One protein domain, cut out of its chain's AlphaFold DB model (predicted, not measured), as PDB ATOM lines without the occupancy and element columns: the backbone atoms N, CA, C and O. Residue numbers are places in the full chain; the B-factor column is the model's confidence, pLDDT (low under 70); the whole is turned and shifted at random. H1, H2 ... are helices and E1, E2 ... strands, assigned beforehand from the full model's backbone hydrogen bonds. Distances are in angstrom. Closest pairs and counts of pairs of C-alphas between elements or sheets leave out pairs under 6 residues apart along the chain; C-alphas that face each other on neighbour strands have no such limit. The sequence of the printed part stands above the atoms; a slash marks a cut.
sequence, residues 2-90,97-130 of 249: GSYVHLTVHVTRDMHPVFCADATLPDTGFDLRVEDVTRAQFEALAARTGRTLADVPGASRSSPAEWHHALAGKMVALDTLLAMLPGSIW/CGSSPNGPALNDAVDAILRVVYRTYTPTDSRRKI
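What this domain is: This is residues 2 to 90 and 97 to 130 of the 249 residues of the protein "GP-PDE domain-containing protein" of Peniophora sp. CONT (UniProt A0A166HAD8). A small, strongly twisted sheet of three strands, E1, E2 and E3, makes the core, with helices over both of its faces: H3 and H4 cover one face, H1 the other, and H2 lies along the long edge strand E1. Two long loops, residues 21 to 38 and 49 to 63, run round the outside. The printed part has 123 residues with four named helices and three named strands, in the order E1, E2, H1, H2, E3, H3, H4; the sheet order is E1, E2, E3, all antiparallel. The class is mixed, helices and strands, with under half of the residues in named elements. The whole is compact, with a radius of gyration of the C-alphas of 14.5 A and spans of 40 by 31 by 22 A.

Where its parts are: E1, residues 3 to 11, begins with C-alpha 3 at (30.319, 1.899, -8.340) and is 25.1 A long. E2 is residues 17 to 20. H1, residues 39 to 48, is 14.1 A long and begins with C-alpha 39 at (6.430, 16.824, -18.018). H2 is residues 64 to 71, E3 residues 75 to 77 and H3 residues 78 to 84. H4, residues 106 to 120, is 21.5 A long and ends with C-alpha 120 at (10.059, 3.343, -6.654).

How they stand to each other: E1 and E2 form a hairpin, with N 10 and O 18 2.9 A apart, within hydrogen-bond range. E2, the inner strand, is antiparallel to E3, with N 19 and O 76 at 2.7 A. The sheet is only just strongly twisted, its C-alphas up to 4.1 A off the best plane. In three layers, with helices on both faces of the sheet, H3 and H4 are on one face and H1 on the other. H1 is slantwise to E3 at 35 degrees on the local plane; their closest C-alphas, Ala 46 and Met 75, are 5.5 A apart. H2 lies over E1 and along it, at 7 degrees on the local plane; the closest C-alphas, Val 5 and Pro 64, are 4.8 A apart. H3 only just stands up from the sheet, rising 42 degrees. H4 is slantwise to E1 at 56 degrees on the local plane. H3 and H4 touch at a shallow tilt of 19 degrees, H4 with residues 116 to 120 alone; their closest C-alphas, Asp 79 and Val 116, are 5.9 A apart. H1 and H2 are apart. In H1, H2, H3 and H4 every O i to N i+4 pair is within hydrogen-bond range.

The domain as a whole: The two farthest C-alphas, of Gly 29 and Thr 124, are 45.7 A apart. Residues 91 to 96 are not printed; C-alphas 90 and 97 are 21.8 A apart across the cut. The links E2 to H1 and H1 to H2 are long. The pLDDT is under 70 at residues 57 to 60, 98 to 103 and 122 to 126.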
ATOM      1  N   GLY A   2      32.060   0.023  -4.286       75.25
ATOM      2  CA  GLY A   2      30.789   0.488  -4.830       75.25
ATOM      3  C   GLY A   2      30.964   1.428  -6.003       75.25
ATOM      4  O   GLY A   2      31.584   2.475  -5.834       75.25
ATOM      5  N   SER A   3      30.383   1.064  -7.142       89.94
ATOM      6  CA  SER A   3      30.319   1.899  -8.340       89.94
ATOM      7  C   SER A   3      28.883   2.363  -8.541       89.94
ATOM      8  O   SER A   3      27.958   1.550  -8.541       89.94
ATOM      9  N   TYR A   4      28.700   3.665  -8.709       94.31
ATOM     10  CA  TYR A   4      27.397   4.303  -8.825       94.31
ATOM     11  C   TYR A   4      27.287   4.971 -10.191       94.31
ATOM     12  O   TYR A   4      28.161   5.753 -10.558       94.31
ATOM     13  N   VAL A   5      26.216   4.704 -10.939       95.00
ATOM     14  CA  VAL A   5      25.933   5.459 -12.167       95.00
ATOM     15  C   VAL A   5      25.546   6.890 -11.795       95.00
ATOM     16  O   VAL A   5      24.680   7.099 -10.946       95.00
ATOM     17  N   HIS A   6      26.208   7.879 -12.390       94.88
ATOM     18  CA  HIS A   6      25.891   9.292 -12.190       94.88
ATOM     19  C   HIS A   6      24.677   9.663 -13.037       94.88
ATOM     20  O   HIS A   6      24.675   9.475 -14.255       94.88
ATOM     21  N   LEU A   7      23.637  10.161 -12.370       95.44
ATOM     22  CA  LEU A   7      22.384  10.578 -12.980       95.44
ATOM     23  C   LEU A   7      22.112  12.038 -12.624       95.44
ATOM     24  O   LEU A   7      21.879  12.356 -11.457       95.44
ATOM     25  N   THR A   8      22.091  12.902 -13.634       95.06
ATOM     26  CA  THR A   8      21.695  14.304 -13.480       95.06
ATOM     27  C   THR A   8      20.172  14.405 -13.475       95.06
ATOM     28  O   THR A   8      19.497  13.972 -14.415       95.06
ATOM     29  N   VAL A   9      19.627  14.939 -12.385       96.06
ATOM     30  CA  VAL A   9      18.189  15.028 -12.136       96.06
ATOM     31  C   VAL A   9      17.762  16.485 -12.069       96.06
ATOM     32  O   VAL A   9      18.302  17.285 -11.307       96.06
ATOM     33  N   HIS A  10      16.721  16.789 -12.831       94.19
ATOM     34  CA  HIS A  10      16.055  18.080 -12.887       94.19
ATOM     35  C   HIS A  10      14.592  17.934 -12.469       94.19
ATOM     36  O   HIS A  10      14.064  16.823 -12.372       94.19
ATOM     37  N   VAL A  11      13.912  19.061 -12.271       94.31
ATOM     38  CA  VAL A  11      12.466  19.100 -12.035       94.31
ATOM     39  C   VAL A  11      11.830  20.036 -13.052       94.31
ATOM     40  O   VAL A  11      12.296  21.156 -13.249       94.31
ATOM     41  N   THR A  12      10.782  19.556 -13.715       94.31
ATOM     42  CA  THR A  12       9.987  20.344 -14.661       94.31
ATOM     43  C   THR A  12       9.171  21.419 -13.944       94.31
ATOM     44  O   THR A  12       8.947  21.356 -12.733       94.31
ATOM     45  N   ARG A  13       8.644  22.385 -14.700       92.56
ATOM     46  CA  ARG A  13       7.809  23.481 -14.183       92.56
ATOM     47  C   ARG A  13       6.607  23.003 -13.367       92.56
ATOM     48  O   ARG A  13       6.162  23.674 -12.445       92.56
ATOM     49  N   ASP A  14       6.053  21.852 -13.732       94.12
ATOM     50  CA  ASP A  14       4.899  21.223 -13.088       94.12
ATOM     51  C   ASP A  14       5.288  20.156 -12.047       94.12
ATOM     52  O   ASP A  14       4.497  19.260 -11.766       94.12
ATOM     53  N   MET A  15       6.480  20.269 -11.449       93.19
ATOM     54  CA  MET A  15       6.941  19.460 -10.311       93.19
ATOM     55  C   MET A  15       7.199  17.977 -10.609       93.19
ATOM     56  O   MET A  15       7.079  17.138  -9.710       93.19
ATOM     57  N   HIS A  16       7.592  17.627 -11.835       95.69
ATOM     58  CA  HIS A  16       7.955  16.251 -12.169       95.69
ATOM     59  C   HIS A  16       9.473  16.085 -12.285       95.69
ATOM     60  O   HIS A  16      10.105  16.728 -13.125       95.69
ATOM     61  N   PRO A  17      10.075  15.202 -11.471       96.62
ATOM     62  CA  PRO A  17      11.478  14.850 -11.610       96.62
ATOM     63  C   PRO A  17      11.768  14.138 -12.930       96.62
ATOM     64  O   PRO A  17      11.091  13.169 -13.292       96.62
ATOM     65  N   VAL A  18      12.816  14.574 -13.617       96.62
ATOM     66  CA  VAL A  18      13.271  14.005 -14.887       96.62
ATOM     67  C   VAL A  18      14.789  13.852 -14.888       96.62
ATOM     68  O   VAL A  18      15.514  14.624 -14.268       96.62
ATOM     69  N   PHE A  19      15.268  12.840 -15.596       96.25
ATOM     70  CA  PHE A  19      16.666  12.661 -15.945       96.25
ATOM     71  C   PHE A  19      16.953  13.333 -17.290       96.25
ATOM     72  O   PHE A  19      16.279  13.066 -18.294       96.25
ATOM     73  N   CYS A  20      17.978  14.179 -17.301       92.88
ATOM     74  CA  CYS A  20      18.562  14.755 -18.504       92.88
ATOM     75  C   CYS A  20      20.010  15.134 -18.199       92.88
ATOM     76  O   CYS A  20      20.273  15.709 -17.150       92.88
ATOM     77  N   ALA A  21      20.946  14.803 -19.090       88.00
ATOM     78  CA  ALA A  21      22.354  15.146 -18.886       88.00
ATOM     79  C   ALA A  21      22.599  16.666 -18.949       88.00
ATOM     80  O   ALA A  21      23.459  17.180 -18.233       88.00
ATOM     81  N   ASP A  22      21.824  17.365 -19.782       85.38
ATOM     82  CA  ASP A  22      21.947  18.794 -20.040       85.38
ATOM     83  C   ASP A  22      20.757  19.561 -19.446       85.38
ATOM     84  O   ASP A  22      19.605  19.142 -19.549       85.38
ATOM     85  N   ALA A  23      21.025  20.733 -18.863       79.88
ATOM     86  CA  ALA A  23      19.972  21.593 -18.320       79.88
ATOM     87  C   ALA A  23      19.151  22.302 -19.415       79.88
ATOM     88  O   ALA A  23      17.986  22.642 -19.188       79.88
ATOM     89  N   THR A  24      19.757  22.539 -20.583       87.56
ATOM     90  CA  THR A  24      19.127  23.190 -21.740       87.56
ATOM     91  C   THR A  24      18.546  22.142 -22.679       87.56
ATOM     92  O   THR A  24      19.204  21.165 -23.031       87.56
ATOM     93  N   LEU A  25      17.306  22.359 -23.105       89.25
ATOM     94  CA  LEU A  25      16.571  21.446 -23.961       89.25
ATOM     95  C   LEU A  25      16.988  21.601 -25.433       89.25
ATOM     96  O   LEU A  25      17.005  22.722 -25.948       89.25
ATOM     97  N   PRO A  26      17.277  20.493 -26.140       87.75
ATOM     98  CA  PRO A  26      17.712  20.534 -27.530       87.75
ATOM     99  C   PRO A  26      16.559  20.849 -28.492       87.75
ATOM    100  O   PRO A  26      15.394  20.574 -28.203       87.75
ATOM    101  N   ASP A  27      16.899  21.356 -29.679       80.44
ATOM    102  CA  ASP A  27      16.004  21.463 -30.842       80.44
ATOM    103  C   ASP A  27      14.677  22.199 -30.573       80.44
ATOM    104  O   ASP A  27      13.615  21.873 -31.120       80.44
ATOM    105  N   THR A  28      14.726  23.207 -29.704       76.62
ATOM    106  CA  THR A  28      13.589  24.082 -29.384       76.62
ATOM    107  C   THR A  28      13.619  25.395 -30.172       76.62
ATOM    108  O   THR A  28      12.576  26.029 -30.314       76.62
ATOM    109  N   GLY A  29      14.782  25.797 -30.700       77.81
ATOM    110  CA  GLY A  29      14.994  27.107 -31.331       77.81
ATOM    111  C   GLY A  29      15.097  28.272 -30.336       77.81
ATOM    112  O   GLY A  29      15.196  29.420 -30.762       77.81
ATOM    113  N   PHE A  30      15.081  27.980 -29.033       81.94
ATOM    114  CA  PHE A  30      15.151  28.934 -27.927       81.94
ATOM    115  C   PHE A  30      16.026  28.356 -26.804       81.94
ATOM    116  O   PHE A  30      16.166  27.142 -26.691       81.94
ATOM    117  N   ASP A  31      16.550  29.192 -25.910       82.75
ATOM    118  CA  ASP A  31      17.312  28.726 -24.741       82.75
ATOM    119  C   ASP A  31      16.377  28.248 -23.611       82.75
ATOM    120  O   ASP A  31      16.370  28.798 -22.511       82.75
ATOM    121  N   LEU A  32      15.538  27.245 -23.896       87.94
ATOM    122  CA  LEU A  32      14.620  26.650 -22.919       87.94
ATOM    123  C   LEU A  32      15.348  25.669 -22.006       87.94
ATOM    124  O   LEU A  32      16.075  24.793 -22.478       87.94
ATOM    125  N   ARG A  33      15.085  25.748 -20.703       89.31
ATOM    126  CA  ARG A  33      15.585  24.793 -19.714       89.31
ATOM    127  C   ARG A  33      14.521  23.773 -19.333       89.31
ATOM    128  O   ARG A  33      13.328  23.960 -19.571       89.31
ATOM    129  N   VAL A  34      14.950  22.696 -18.677       91.00
ATOM    130  CA  VAL A  34      14.031  21.679 -18.134       91.00
ATOM    131  C   VAL A  34      12.999  22.291 -17.174       91.00
ATOM    132  O   VAL A  34      11.830  21.916 -17.198       91.00
ATOM    133  N   GLU A  35      13.416  23.271 -16.374       89.81
ATOM    134  CA  GLU A  35      12.572  23.976 -15.400       89.81
ATOM    135  C   GLU A  35      11.481  24.861 -16.037       89.81
ATOM    136  O   GLU A  35      10.528  25.232 -15.353       89.81
ATOM    137  N   ASP A  36      11.559  25.141 -17.345       89.69
ATOM    138  CA  ASP A  36      10.604  26.005 -18.057       89.69
ATOM    139  C   ASP A  36       9.427  25.235 -18.687       89.69
ATOM    140  O   ASP A  36       8.413  25.833 -19.066       89.69
ATOM    141  N   VAL A  37       9.533  23.908 -18.806       92.50
ATOM    142  CA  VAL A  37       8.555  23.058 -19.508       92.50
ATOM    143  C   VAL A  37       7.782  22.159 -18.549       92.50
ATOM    144  O   VAL A  37       8.235  21.884 -17.444       92.50
ATOM    145  N   THR A  38       6.606  21.683 -18.956       95.25
ATOM    146  CA  THR A  38       5.870  20.634 -18.225       95.25
ATOM    147  C   THR A  38       6.412  19.241 -18.549       95.25
ATOM    148  O   THR A  38       7.060  19.051 -19.581       95.25
ATOM    149  N   ARG A  39       6.088  18.232 -17.729       96.00
ATOM    150  CA  ARG A  39       6.430  16.824 -18.018       96.00
ATOM    151  C   ARG A  39       5.971  16.392 -19.407       96.00
ATOM    152  O   ARG A  39       6.750  15.817 -20.159       96.00
ATOM    153  N   ALA A  40       4.730  16.715 -19.768       97.00
ATOM    154  CA  ALA A  40       4.167  16.346 -21.064       97.00
ATOM    155  C   ALA A  40       4.935  16.987 -22.234       97.00
ATOM    156  O   ALA A  40       5.180  16.337 -23.248       97.00
ATOM    157  N   GLN A  41       5.350  18.251 -22.093       95.88
ATOM    158  CA  GLN A  41       6.168  18.936 -23.097       95.88
ATOM    159  C   GLN A  41       7.572  18.327 -23.193       95.88
ATOM    160  O   GLN A  41       8.072  18.121 -24.298       95.88
ATOM    161  N   PHE A  42       8.180  18.002 -22.051       96.12
ATOM    162  CA  PHE A  42       9.480  17.341 -21.977       96.12
ATOM    163  C   PHE A  42       9.461  15.959 -22.654       96.12
ATOM    164  O   PHE A  42      10.313  15.671 -23.492       96.12
ATOM    165  N   GLU A  43       8.463  15.126 -22.354       96.06
ATOM    166  CA  GLU A  43       8.299  13.793 -22.952       96.06
ATOM    167  C   GLU A  43       7.983  13.872 -24.455       96.06
ATOM    168  O   GLU A  43       8.540  13.108 -25.246       96.06
ATOM    169  N   ALA A  44       7.151  14.830 -24.879       95.38
ATOM    170  CA  ALA A  44       6.871  15.063 -26.295       95.38
ATOM    171  C   ALA A  44       8.127  15.496 -27.067       95.38
ATOM    172  O   ALA A  44       8.358  15.031 -28.187       95.38
ATOM    173  N   LEU A  45       8.961  16.351 -26.465       95.00
ATOM    174  CA  LEU A  45      10.242  16.744 -27.043       95.00
ATOM    175  C   LEU A  45      11.183  15.542 -27.149       95.00
ATOM    176  O   LEU A  45      11.708  15.292 -28.231       95.00
ATOM    177  N   ALA A  46      11.317  14.758 -26.075       94.81
ATOM    178  CA  ALA A  46      12.133  13.548 -26.058       94.81
ATOM    179  C   ALA A  46      11.730  12.564 -27.169       94.81
ATOM    180  O   ALA A  46      12.597  12.017 -27.853       94.81
ATOM    181  N   ALA A  47      10.424  12.369 -27.384       94.25
ATOM    182  CA  ALA A  47       9.895  11.543 -28.467       94.25
ATOM    183  C   ALA A  47      10.244  12.108 -29.850       94.25
ATOM    184  O   ALA A  47      10.741  11.377 -30.706       94.25
ATOM    185  N   ARG A  48      10.045  13.415 -30.055       94.12
ATOM    186  CA  ARG A  48      10.337  14.095 -31.325       94.12
ATOM    187  C   ARG A  48      11.818  14.033 -31.704       94.12
ATOM    188  O   ARG A  48      12.129  13.920 -32.883       94.12
ATOM    189  N   THR A  49      12.717  14.100 -30.726       91.81
ATOM    190  CA  THR A  49      14.173  14.095 -30.947       91.81
ATOM    191  C   THR A  49      14.801  12.698 -30.863       91.81
ATOM    192  O   THR A  49      16.022  12.590 -30.886       91.81
ATOM    193  N   GLY A  50      14.015  11.626 -30.694       91.50
ATOM    194  CA  GLY A  50      14.549  10.259 -30.555       91.50
ATOM    195  C   GLY A  50      15.366  10.023 -29.272       91.50
ATOM    196  O   GLY A  50      16.233   9.152 -29.212       91.50
ATOM    197  N   ARG A  51      15.112  10.807 -28.218       93.06
ATOM    198  CA  ARG A  51      15.850  10.782 -26.941       93.06
ATOM    199  C   ARG A  51      15.137   9.971 -25.853       93.06
ATOM    200  O   ARG A  51      15.448  10.112 -24.675       93.06
ATOM    201  N   THR A  52      14.201   9.102 -26.228       92.56
ATOM    202  CA  THR A  52      13.477   8.217 -25.301       92.56
ATOM    203  C   THR A  52      14.279   6.951 -24.972       92.56
ATOM    204  O   THR A  52      15.330   6.685 -25.560       92.56
ATOM    205  N   LEU A  53      13.769   6.135 -24.045       88.12
ATOM    206  CA  LEU A  53      14.355   4.838 -23.679       88.12
ATOM    207  C   LEU A  53      13.983   3.676 -24.619       88.12
ATOM    208  O   LEU A  53      14.354   2.544 -24.322       88.12
ATOM    209  N   ALA A  54      13.257   3.905 -25.719       84.38
ATOM    210  CA  ALA A  54      12.741   2.820 -26.569       84.38
ATOM    211  C   ALA A  54      13.850   1.883 -27.093       84.38
ATOM    212  O   ALA A  54      13.679   0.669 -27.154       84.38
ATOM    213  N   ASP A  55      15.013   2.453 -27.389       80.62
ATOM    214  CA  ASP A  55      16.192   1.775 -27.936       80.62
ATOM    215  C   ASP A  55      17.194   1.349 -26.842       80.62
ATOM    216  O   ASP A  55      18.318   0.937 -27.130       80.62
ATOM    217  N   VAL A  56      16.795   1.414 -25.565       79.19
ATOM    218  CA  VAL A  56      17.625   1.057 -24.405       79.19
ATOM    219  C   VAL A  56      17.173  -0.308 -23.850       79.19
ATOM    220  O   VAL A  56      16.361  -0.363 -22.928       79.19
ATOM    221  N   PRO A  57      17.690  -1.451 -24.356       67.56
ATOM    222  CA  PRO A  57      17.290  -2.779 -23.874       67.56
ATOM    223  C   PRO A  57      17.798  -3.029 -22.450       67.56
ATOM    224  O   PRO A  57      18.990  -3.257 -22.254       67.56
ATOM    225  N   GLY A  58      16.926  -2.950 -21.443       62.69
ATOM    226  CA  GLY A  58      17.340  -2.945 -20.032       62.69
ATOM    227  C   GLY A  58      18.018  -4.226 -19.523       62.69
ATOM    228  O   GLY A  58      18.798  -4.161 -18.580       62.69
ATOM    229  N   ALA A  59      17.784  -5.375 -20.164       59.12
ATOM    230  CA  ALA A  59      18.258  -6.681 -19.692       59.12
ATOM    231  C   ALA A  59      19.733  -6.997 -20.015       59.12
ATOM    232  O   ALA A  59      20.317  -7.863 -19.371       59.12
ATOM    233  N   SER A  60      20.344  -6.318 -20.991       63.09
ATOM    234  CA  SER A  60      21.702  -6.657 -21.450       63.09
ATOM    235  C   SER A  60      22.821  -5.926 -20.704       63.09
ATOM    236  O   SER A  60      23.987  -6.207 -20.961       63.09
ATOM    237  N   ARG A  61      22.495  -4.970 -19.821       75.25
ATOM    238  CA  ARG A  61      23.491  -4.103 -19.174       75.25
ATOM    239  C   ARG A  61      23.775  -4.545 -17.755       75.25
ATOM    240  O   ARG A  61      22.864  -4.651 -16.936       75.25
ATOM    241  N   SER A  62      25.052  -4.736 -17.462       78.25
ATOM    242  CA  SER A  62      25.508  -5.270 -16.178       78.25
ATOM    243  C   SER A  62      26.331  -4.272 -15.367       78.25
ATOM    244  O   SER A  62      26.369  -4.380 -14.141       78.25
ATOM    245  N   SER A  63      26.933  -3.270 -16.021       88.81
ATOM    246  CA  SER A  63      27.830  -2.311 -15.369       88.81
ATOM    247  C   SER A  63      27.265  -0.880 -15.311       88.81
ATOM    248  O   SER A  63      26.554  -0.450 -16.224       88.81
ATOM    249  N   PRO A  64      27.595  -0.086 -14.270       90.56
ATOM    250  CA  PRO A  64      27.224   1.331 -14.200       90.56
ATOM    251  C   PRO A  64      27.691   2.164 -15.404       90.56
ATOM    252  O   PRO A  64      26.985   3.078 -15.818       90.56
ATOM    253  N   ALA A  65      28.843   1.829 -15.998       90.88
ATOM    254  CA  ALA A  65      29.380   2.524 -17.168       90.88
ATOM    255  C   ALA A  65      28.550   2.265 -18.440       90.88
ATOM    256  O   ALA A  65      28.250   3.200 -19.181       90.88
ATOM    257  N   GLU A  66      28.116   1.020 -18.672       91.38
ATOM    258  CA  GLU A  66      27.189   0.690 -19.769       91.38
ATOM    259  C   GLU A  66      25.861   1.433 -19.626       91.38
ATOM    260  O   GLU A  66      25.292   1.900 -20.616       91.38
ATOM    261  N   TRP A  67      25.366   1.545 -18.390       91.94
ATOM    262  CA  TRP A  67      24.168   2.320 -18.087       91.94
ATOM    263  C   TRP A  67      24.365   3.802 -18.371       91.94
ATOM    264  O   TRP A  67      23.535   4.385 -19.061       91.94
ATOM    265  N   HIS A  68      25.469   4.394 -17.914       92.12
ATOM    266  CA  HIS A  68      25.778   5.788 -18.211       92.12
ATOM    267  C   HIS A  68      25.824   6.046 -19.724       92.12
ATOM    268  O   HIS A  68      25.140   6.940 -20.221       92.12
ATOM    269  N   HIS A  69      26.558   5.217 -20.472       91.00
ATOM    270  CA  HIS A  69      26.687   5.364 -21.920       91.00
ATOM    271  C   HIS A  69      25.341   5.245 -22.645       91.00
ATOM    272  O   HIS A  69      25.044   6.025 -23.542       91.00
ATOM    273  N   ALA A  70      24.489   4.303 -22.240       90.62
ATOM    274  CA  ALA A  70      23.185   4.120 -22.870       90.62
ATOM    275  C   ALA A  70      22.164   5.213 -22.532       90.62
ATOM    276  O   ALA A  70      21.219   5.430 -23.291       90.62
ATOM    277  N   LEU A  71      22.338   5.879 -21.391       92.19
ATOM    278  CA  LEU A  71      21.525   7.018 -20.978       92.19
ATOM    279  C   LEU A  71      22.046   8.344 -21.546       92.19
ATOM    280  O   LEU A  71      21.361   9.362 -21.433       92.19
ATOM    281  N   ALA A  72      23.220   8.350 -22.185       90.88
ATOM    282  CA  ALA A  72      23.801   9.548 -22.769       90.88
ATOM    283  C   ALA A  72      22.841  10.182 -23.790       90.88
ATOM    284  O   ALA A  72      22.355   9.539 -24.722       90.88
ATOM    285  N   GLY A  73      22.538  11.466 -23.586       90.06
ATOM    286  CA  GLY A  73      21.634  12.234 -24.442       90.06
ATOM    287  C   GLY A  73      20.151  11.861 -24.334       90.06
ATOM    288  O   GLY A  73      19.349  12.452 -25.061       90.06
ATOM    289  N   LYS A  74      19.771  10.925 -23.452       94.06
ATOM    290  CA  LYS A  74      18.372  10.548 -23.218       94.06
ATOM    291  C   LYS A  74      17.666  11.542 -22.291       94.06
ATOM    292  O   LYS A  74      18.281  12.212 -21.466       94.06
ATOM    293  N   MET A  75      16.352  11.628 -22.455       95.75
ATOM    294  CA  MET A  75      15.445  12.522 -21.739       95.75
ATOM    295  C   MET A  75      14.278  11.690 -21.215       95.75
ATOM    296  O   MET A  75      13.479  11.174 -22.000       95.75
ATOM    297  N   VAL A  76      14.208  11.494 -19.898       95.31
ATOM    298  CA  VAL A  76      13.312  10.489 -19.302       95.31
ATOM    299  C   VAL A  76      12.724  10.991 -17.994       95.31
ATOM    300  O   VAL A  76      13.426  11.604 -17.201       95.31
ATOM    301  N   ALA A  77      11.463  10.675 -17.709       96.44
ATOM    302  CA  ALA A  77      10.932  10.834 -16.362       96.44
ATOM    303  C   ALA A  77      11.692   9.955 -15.351       96.44
ATOM    304  O   ALA A  77      12.029   8.799 -15.630       96.44
ATOM    305  N   LEU A  78      11.976  10.508 -14.167       96.06
ATOM    306  CA  LEU A  78      12.801   9.828 -13.167       96.06
ATOM    307  C   LEU A  78      12.147   8.527 -12.687       96.06
ATOM    308  O   LEU A  78      12.838   7.535 -12.494       96.06
ATOM    309  N   ASP A  79      10.822   8.512 -12.537       93.94
ATOM    310  CA  ASP A  79      10.061   7.324 -12.134       93.94
ATOM    311  C   ASP A  79      10.284   6.140 -13.089       93.94
ATOM    312  O   ASP A  79      10.622   5.037 -12.658       93.94
ATOM    313  N   THR A  80      10.185   6.402 -14.389       93.00
ATOM    314  CA  THR A  80      10.384   5.442 -15.473       93.00
ATOM    315  C   THR A  80      11.816   4.926 -15.483       93.00
ATOM    316  O   THR A  80      12.041   3.720 -15.580       93.00
ATOM    317  N   LEU A  81      12.794   5.826 -15.350       92.94
ATOM    318  CA  LEU A  81      14.204   5.449 -15.319       92.94
ATOM    319  C   LEU A  81      14.518   4.558 -14.111       92.94
ATOM    320  O   LEU A  81      15.125   3.498 -14.249       92.94
ATOM    321  N   LEU A  82      14.080   4.974 -12.925       91.06
ATOM    322  CA  LEU A  82      14.332   4.265 -11.676       91.06
ATOM    323  C   LEU A  82      13.671   2.879 -11.646       91.06
ATOM    324  O   LEU A  82      14.263   1.952 -11.091       91.06
ATOM    325  N   ALA A  83      12.493   2.726 -12.259       89.06
ATOM    326  CA  ALA A  83      11.813   1.437 -12.403       89.06
ATOM    327  C   ALA A  83      12.516   0.493 -13.395       89.06
ATOM    328  O   ALA A  83      12.395  -0.725 -13.289       89.06
ATOM    329  N   MET A  84      13.251   1.048 -14.360       88.25
ATOM    330  CA  MET A  84      13.934   0.293 -15.410       88.25
ATOM    331  C   MET A  84      15.332  -0.193 -14.983       88.25
ATOM    332  O   MET A  84      15.797  -1.230 -15.456       88.25
ATOM    333  N   LEU A  85      15.997   0.509 -14.058       87.81
ATOM    334  CA  LEU A  85      17.332   0.146 -13.572       87.81
ATOM    335  C   LEU A  85      17.303  -1.104 -12.656       87.81
ATOM    336  O   LEU A  85      16.678  -1.043 -11.595       87.81
ATOM    337  N   PRO A  86      18.078  -2.173 -12.938       86.38
ATOM    338  CA  PRO A  86      18.138  -3.388 -12.111       86.38
ATOM    339  C   PRO A  86      18.631  -3.126 -10.685       86.38
ATOM    340  O   PRO A  86      19.590  -2.382 -10.509       86.38
ATOM    341  N   GLY A  87      18.075  -3.787  -9.663       83.44
ATOM    342  CA  GLY A  87      18.426  -3.562  -8.246       83.44
ATOM    343  C   GLY A  87      19.926  -3.639  -7.899       83.44
ATOM    344  O   GLY A  87      20.365  -2.977  -6.960       83.44
ATOM    345  N   SER A  88      20.719  -4.365  -8.694       84.56
ATOM    346  CA  SER A  88      22.185  -4.447  -8.595       84.56
ATOM    347  C   SER A  88      22.919  -3.149  -8.949       84.56
ATOM    348  O   SER A  88      24.047  -2.954  -8.504       84.56
ATOM    349  N   ILE A  89      22.296  -2.256  -9.721       88.38
ATOM    350  CA  ILE A  89      22.864  -0.965 -10.114       88.38
ATOM    351  C   ILE A  89      22.624   0.062  -9.015       88.38
ATOM    352  O   ILE A  89      21.489   0.315  -8.602       88.38
ATOM    353  N   TRP A  90      23.714   0.658  -8.547       91.50
ATOM    354  CA  TRP A  90      23.709   1.755  -7.586       91.50
ATOM    355  C   TRP A  90      23.826   3.066  -8.346       91.50
ATOM    356  O   TRP A  90      24.379   3.089  -9.445       91.50
ATOM    357  N   CYS A  97      18.551  21.889  -9.293       81.62
ATOM    358  CA  CYS A  97      17.274  22.535  -8.977       81.62
ATOM    359  C   CYS A  97      17.497  23.971  -8.488       81.62
ATOM    360  O   CYS A  97      18.502  24.251  -7.840       81.62
ATOM    361  N   GLY A  98      16.523  24.854  -8.736       69.88
ATOM    362  CA  GLY A  98      16.547  26.233  -8.232       69.88
ATOM    363  C   GLY A  98      17.451  27.185  -9.020       69.88
ATOM    364  O   GLY A  98      17.857  28.213  -8.487       69.88
ATOM    365  N   SER A  99      17.773  26.852 -10.274       64.56
ATOM    366  CA  SER A  99      18.660  27.648 -11.134       64.56
ATOM    367  C   SER A  99      17.928  28.732 -11.939       64.56
ATOM    368  O   SER A  99      18.580  29.625 -12.491       64.56
ATOM    369  N   SER A 100      16.594  28.670 -12.029       66.00
ATOM    370  CA  SER A 100      15.743  29.724 -12.597       66.00
ATOM    371  C   SER A 100      14.877  30.377 -11.522       66.00
ATOM    372  O   SER A 100      14.269  29.673 -10.714       66.00
ATOM    373  N   PRO A 101      14.722  31.715 -11.555       62.44
ATOM    374  CA  PRO A 101      13.776  32.427 -10.695       62.44
ATOM    375  C   PRO A 101      12.312  32.034 -10.952       62.44
ATOM    376  O   PRO A 101      11.473  32.216 -10.077       62.44
ATOM    377  N   ASN A 102      12.007  31.487 -12.135       65.25
ATOM    378  CA  ASN A 102      10.673  30.997 -12.501       65.25
ATOM    379  C   ASN A 102      10.527  29.479 -12.313       65.25
ATOM    380  O   ASN A 102       9.480  28.917 -12.639       65.25
ATOM    381  N   GLY A 103      11.590  28.816 -11.852       61.69
ATOM    382  CA  GLY A 103      11.601  27.387 -11.601       61.69
ATOM    383  C   GLY A 103      10.780  27.006 -10.365       61.69
ATOM    384  O   GLY A 103      10.355  27.865  -9.585       61.69
ATOM    385  N   PRO A 104      10.550  25.702 -10.163       73.62
ATOM    386  CA  PRO A 104       9.882  25.206  -8.971       73.62
ATOM    387  C   PRO A 104      10.639  25.609  -7.701       73.62
ATOM    388  O   PRO A 104      11.873  25.628  -7.675       73.62
ATOM    389  N   ALA A 105       9.900  25.889  -6.623       84.81
ATOM    390  CA  ALA A 105      10.508  26.191  -5.334       84.81
ATOM    391  C   ALA A 105      11.415  25.029  -4.904       84.81
ATOM    392  O   ALA A 105      11.002  23.868  -4.903       84.81
ATOM    393  N   LEU A 106      12.656  25.347  -4.525       89.06
ATOM    394  CA  LEU A 106      13.708  24.365  -4.243       89.06
ATOM    395  C   LEU A 106      13.244  23.267  -3.280       89.06
ATOM    396  O   LEU A 106      13.458  22.082  -3.535       89.06
ATOM    397  N   ASN A 107      12.566  23.649  -2.198       90.88
ATOM    398  CA  ASN A 107      12.073  22.699  -1.204       90.88
ATOM    399  C   ASN A 107      11.057  21.716  -1.788       90.88
ATOM    400  O   ASN A 107      11.176  20.515  -1.530       90.88
ATOM    401  N   ASP A 108      10.106  22.204  -2.580       92.44
ATOM    402  CA  ASP A 108       9.087  21.370  -3.211       92.44
ATOM    403  C   ASP A 108       9.714  20.465  -4.282       92.44
ATOM    404  O   ASP A 108       9.301  19.316  -4.453       92.44
ATOM    405  N   ALA A 109      10.736  20.959  -4.991       92.94
ATOM    406  CA  ALA A 109      11.465  20.199  -6.004       92.94
ATOM    407  C   ALA A 109      12.210  19.019  -5.368       92.94
ATOM    408  O   ALA A 109      12.089  17.883  -5.830       92.94
ATOM    409  N   VAL A 110      12.902  19.264  -4.249       95.06
ATOM    410  CA  VAL A 110      13.541  18.204  -3.457       95.06
ATOM    411  C   VAL A 110      12.497  17.199  -2.954       95.06
ATOM    412  O   VAL A 110      12.713  15.993  -3.081       95.06
ATOM    413  N   ASP A 111      11.332  17.651  -2.471       95.25
ATOM    414  CA  ASP A 111      10.253  16.742  -2.043       95.25
ATOM    415  C   ASP A 111       9.721  15.878  -3.186       95.25
ATOM    416  O   ASP A 111       9.449  14.691  -2.991       95.25
ATOM    417  N   ALA A 112       9.567  16.449  -4.382       95.69
ATOM    418  CA  ALA A 112       9.126  15.711  -5.556       95.69
ATOM    419  C   ALA A 112      10.112  14.587  -5.909       95.69
ATOM    420  O   ALA A 112       9.687  13.450  -6.130       95.69
ATOM    421  N   ILE A 113      11.418  14.873  -5.893       95.31
ATOM    422  CA  ILE A 113      12.469  13.887  -6.183       95.31
ATOM    423  C   ILE A 113      12.485  12.781  -5.129       95.31
ATOM    424  O   ILE A 113      12.408  11.603  -5.481       95.31
ATOM    425  N   LEU A 114      12.526  13.138  -3.841       94.50
ATOM    426  CA  LEU A 114      12.539  12.156  -2.754       94.50
ATOM    427  C   LEU A 114      11.291  11.271  -2.784       94.50
ATOM    428  O   LEU A 114      11.385  10.057  -2.611       94.50
ATOM    429  N   ARG A 115      10.122  11.850  -3.084       94.44
ATOM    430  CA  ARG A 115       8.874  11.097  -3.238       94.44
ATOM    431  C   ARG A 115       8.960  10.072  -4.366       94.44
ATOM    432  O   ARG A 115       8.468   8.963  -4.183       94.44
ATOM    433  N   VAL A 116       9.561  10.415  -5.506       94.06
ATOM    434  CA  VAL A 116       9.778   9.459  -6.604       94.06
ATOM    435  C   VAL A 116      10.741   8.354  -6.169       94.06
ATOM    436  O   VAL A 116      10.396   7.183  -6.284       94.06
ATOM    437  N   VAL A 117      11.892   8.704  -5.585       91.69
ATOM    438  CA  VAL A 117      12.897   7.727  -5.127       91.69
ATOM    439  C   VAL A 117      12.297   6.726  -4.129       91.69
ATOM    440  O   VAL A 117      12.449   5.519  -4.307       91.69
ATOM    441  N   TYR A 118      11.570   7.201  -3.116       88.75
ATOM    442  CA  TYR A 118      10.975   6.337  -2.090       88.75
ATOM    443  C   TYR A 118       9.759   5.540  -2.562       88.75
ATOM    444  O   TYR A 118       9.480   4.479  -2.015       88.75
ATOM    445  N   ARG A 119       9.011   6.032  -3.556       88.19
ATOM    446  CA  ARG A 119       7.907   5.260  -4.146       88.19
ATOM    447  C   ARG A 119       8.419   4.123  -5.014       88.19
ATOM    448  O   ARG A 119       7.829   3.050  -4.991       88.19
ATOM    449  N   THR A 120       9.492   4.360  -5.767       82.62
ATOM    450  CA  THR A 120      10.059   3.343  -6.654       82.62
ATOM    451  C   THR A 120      10.796   2.249  -5.881       82.62
ATOM    452  O   THR A 120      10.779   1.101  -6.311       82.62
ATOM    453  N   TYR A 121      11.393   2.565  -4.725       76.81
ATOM    454  CA  TYR A 121      12.081   1.582  -3.882       76.81
ATOM    455  C   TYR A 121      11.342   1.375  -2.564       76.81
ATOM    456  O   TYR A 121      11.445   2.177  -1.635       76.81
ATOM    457  N   THR A 122      10.597   0.274  -2.485       60.38
ATOM    458  CA  THR A 122       9.910  -0.118  -1.253       60.38
ATOM    459  C   THR A 122      10.902  -0.664  -0.212       60.38
ATOM    460  O   THR A 122      11.953  -1.191  -0.579       60.38
ATOM    461  N   PRO A 123      10.585  -0.602   1.096       53.00
ATOM    462  CA  PRO A 123      11.465  -1.089   2.167       53.00
ATOM    463  C   PRO A 123      11.785  -2.593   2.122       53.00
ATOM    464  O   PRO A 123      12.646  -3.047   2.872       53.00
ATOM    465  N   THR A 124      11.062  -3.374   1.310       54.53
ATOM    466  CA  THR A 124      11.236  -4.827   1.181       54.53
ATOM    467  C   THR A 124      12.329  -5.219   0.194       54.53
ATOM    468  O   THR A 124      12.851  -6.328   0.293       54.53
ATOM    469  N   ASP A 125      12.705  -4.327  -0.726       59.47
ATOM    470  CA  ASP A 125      13.909  -4.521  -1.527       59.47
ATOM    471  C   ASP A 125      15.134  -4.296  -0.641       59.47
ATOM    472  O   ASP A 125      15.182  -3.357   0.159       59.47
ATOM    473  N   SER A 126      16.155  -5.146  -0.783       63.09
ATOM    474  CA  SER A 126      17.462  -4.904  -0.167       63.09
ATOM    475  C   SER A 126      17.858  -3.445  -0.405       63.09
ATOM    476  O   SER A 126      17.943  -3.031  -1.561       63.09
ATOM    477  N   ARG A 127      18.042  -2.670   0.678       70.81
ATOM    478  CA  ARG A 127      18.192  -1.204   0.647       70.81
ATOM    479  C   ARG A 127      19.111  -0.778  -0.493       70.81
ATOM    480  O   ARG A 127      20.333  -0.943  -0.405       70.81
ATOM    481  N   ARG A 128      18.508  -0.228  -1.552       82.56
ATOM    482  CA  ARG A 128      19.240   0.207  -2.738       82.56
ATOM    483  C   ARG A 128      20.287   1.229  -2.322       82.56
ATOM    484  O   ARG A 128      20.017   2.082  -1.473       82.56
ATOM    485  N   LYS A 129      21.498   1.109  -2.858       89.56
ATOM    486  CA  LYS A 129      22.588   2.029  -2.537       89.56
ATOM    487  C   LYS A 129      22.422   3.280  -3.392       89.56
ATOM    488  O   LYS A 129      22.489   3.213  -4.618       89.56
ATOM    489  N   ILE A 130      22.173   4.393  -2.716       92.56
ATOM    490  CA  ILE A 130      21.933   5.702  -3.317       92.56
ATOM    491  C   ILE A 130      22.882   6.685  -2.648       92.56
ATOM    492  O   ILE A 130      23.028   6.665  -1.425       92.56
TER     493      ILE A 130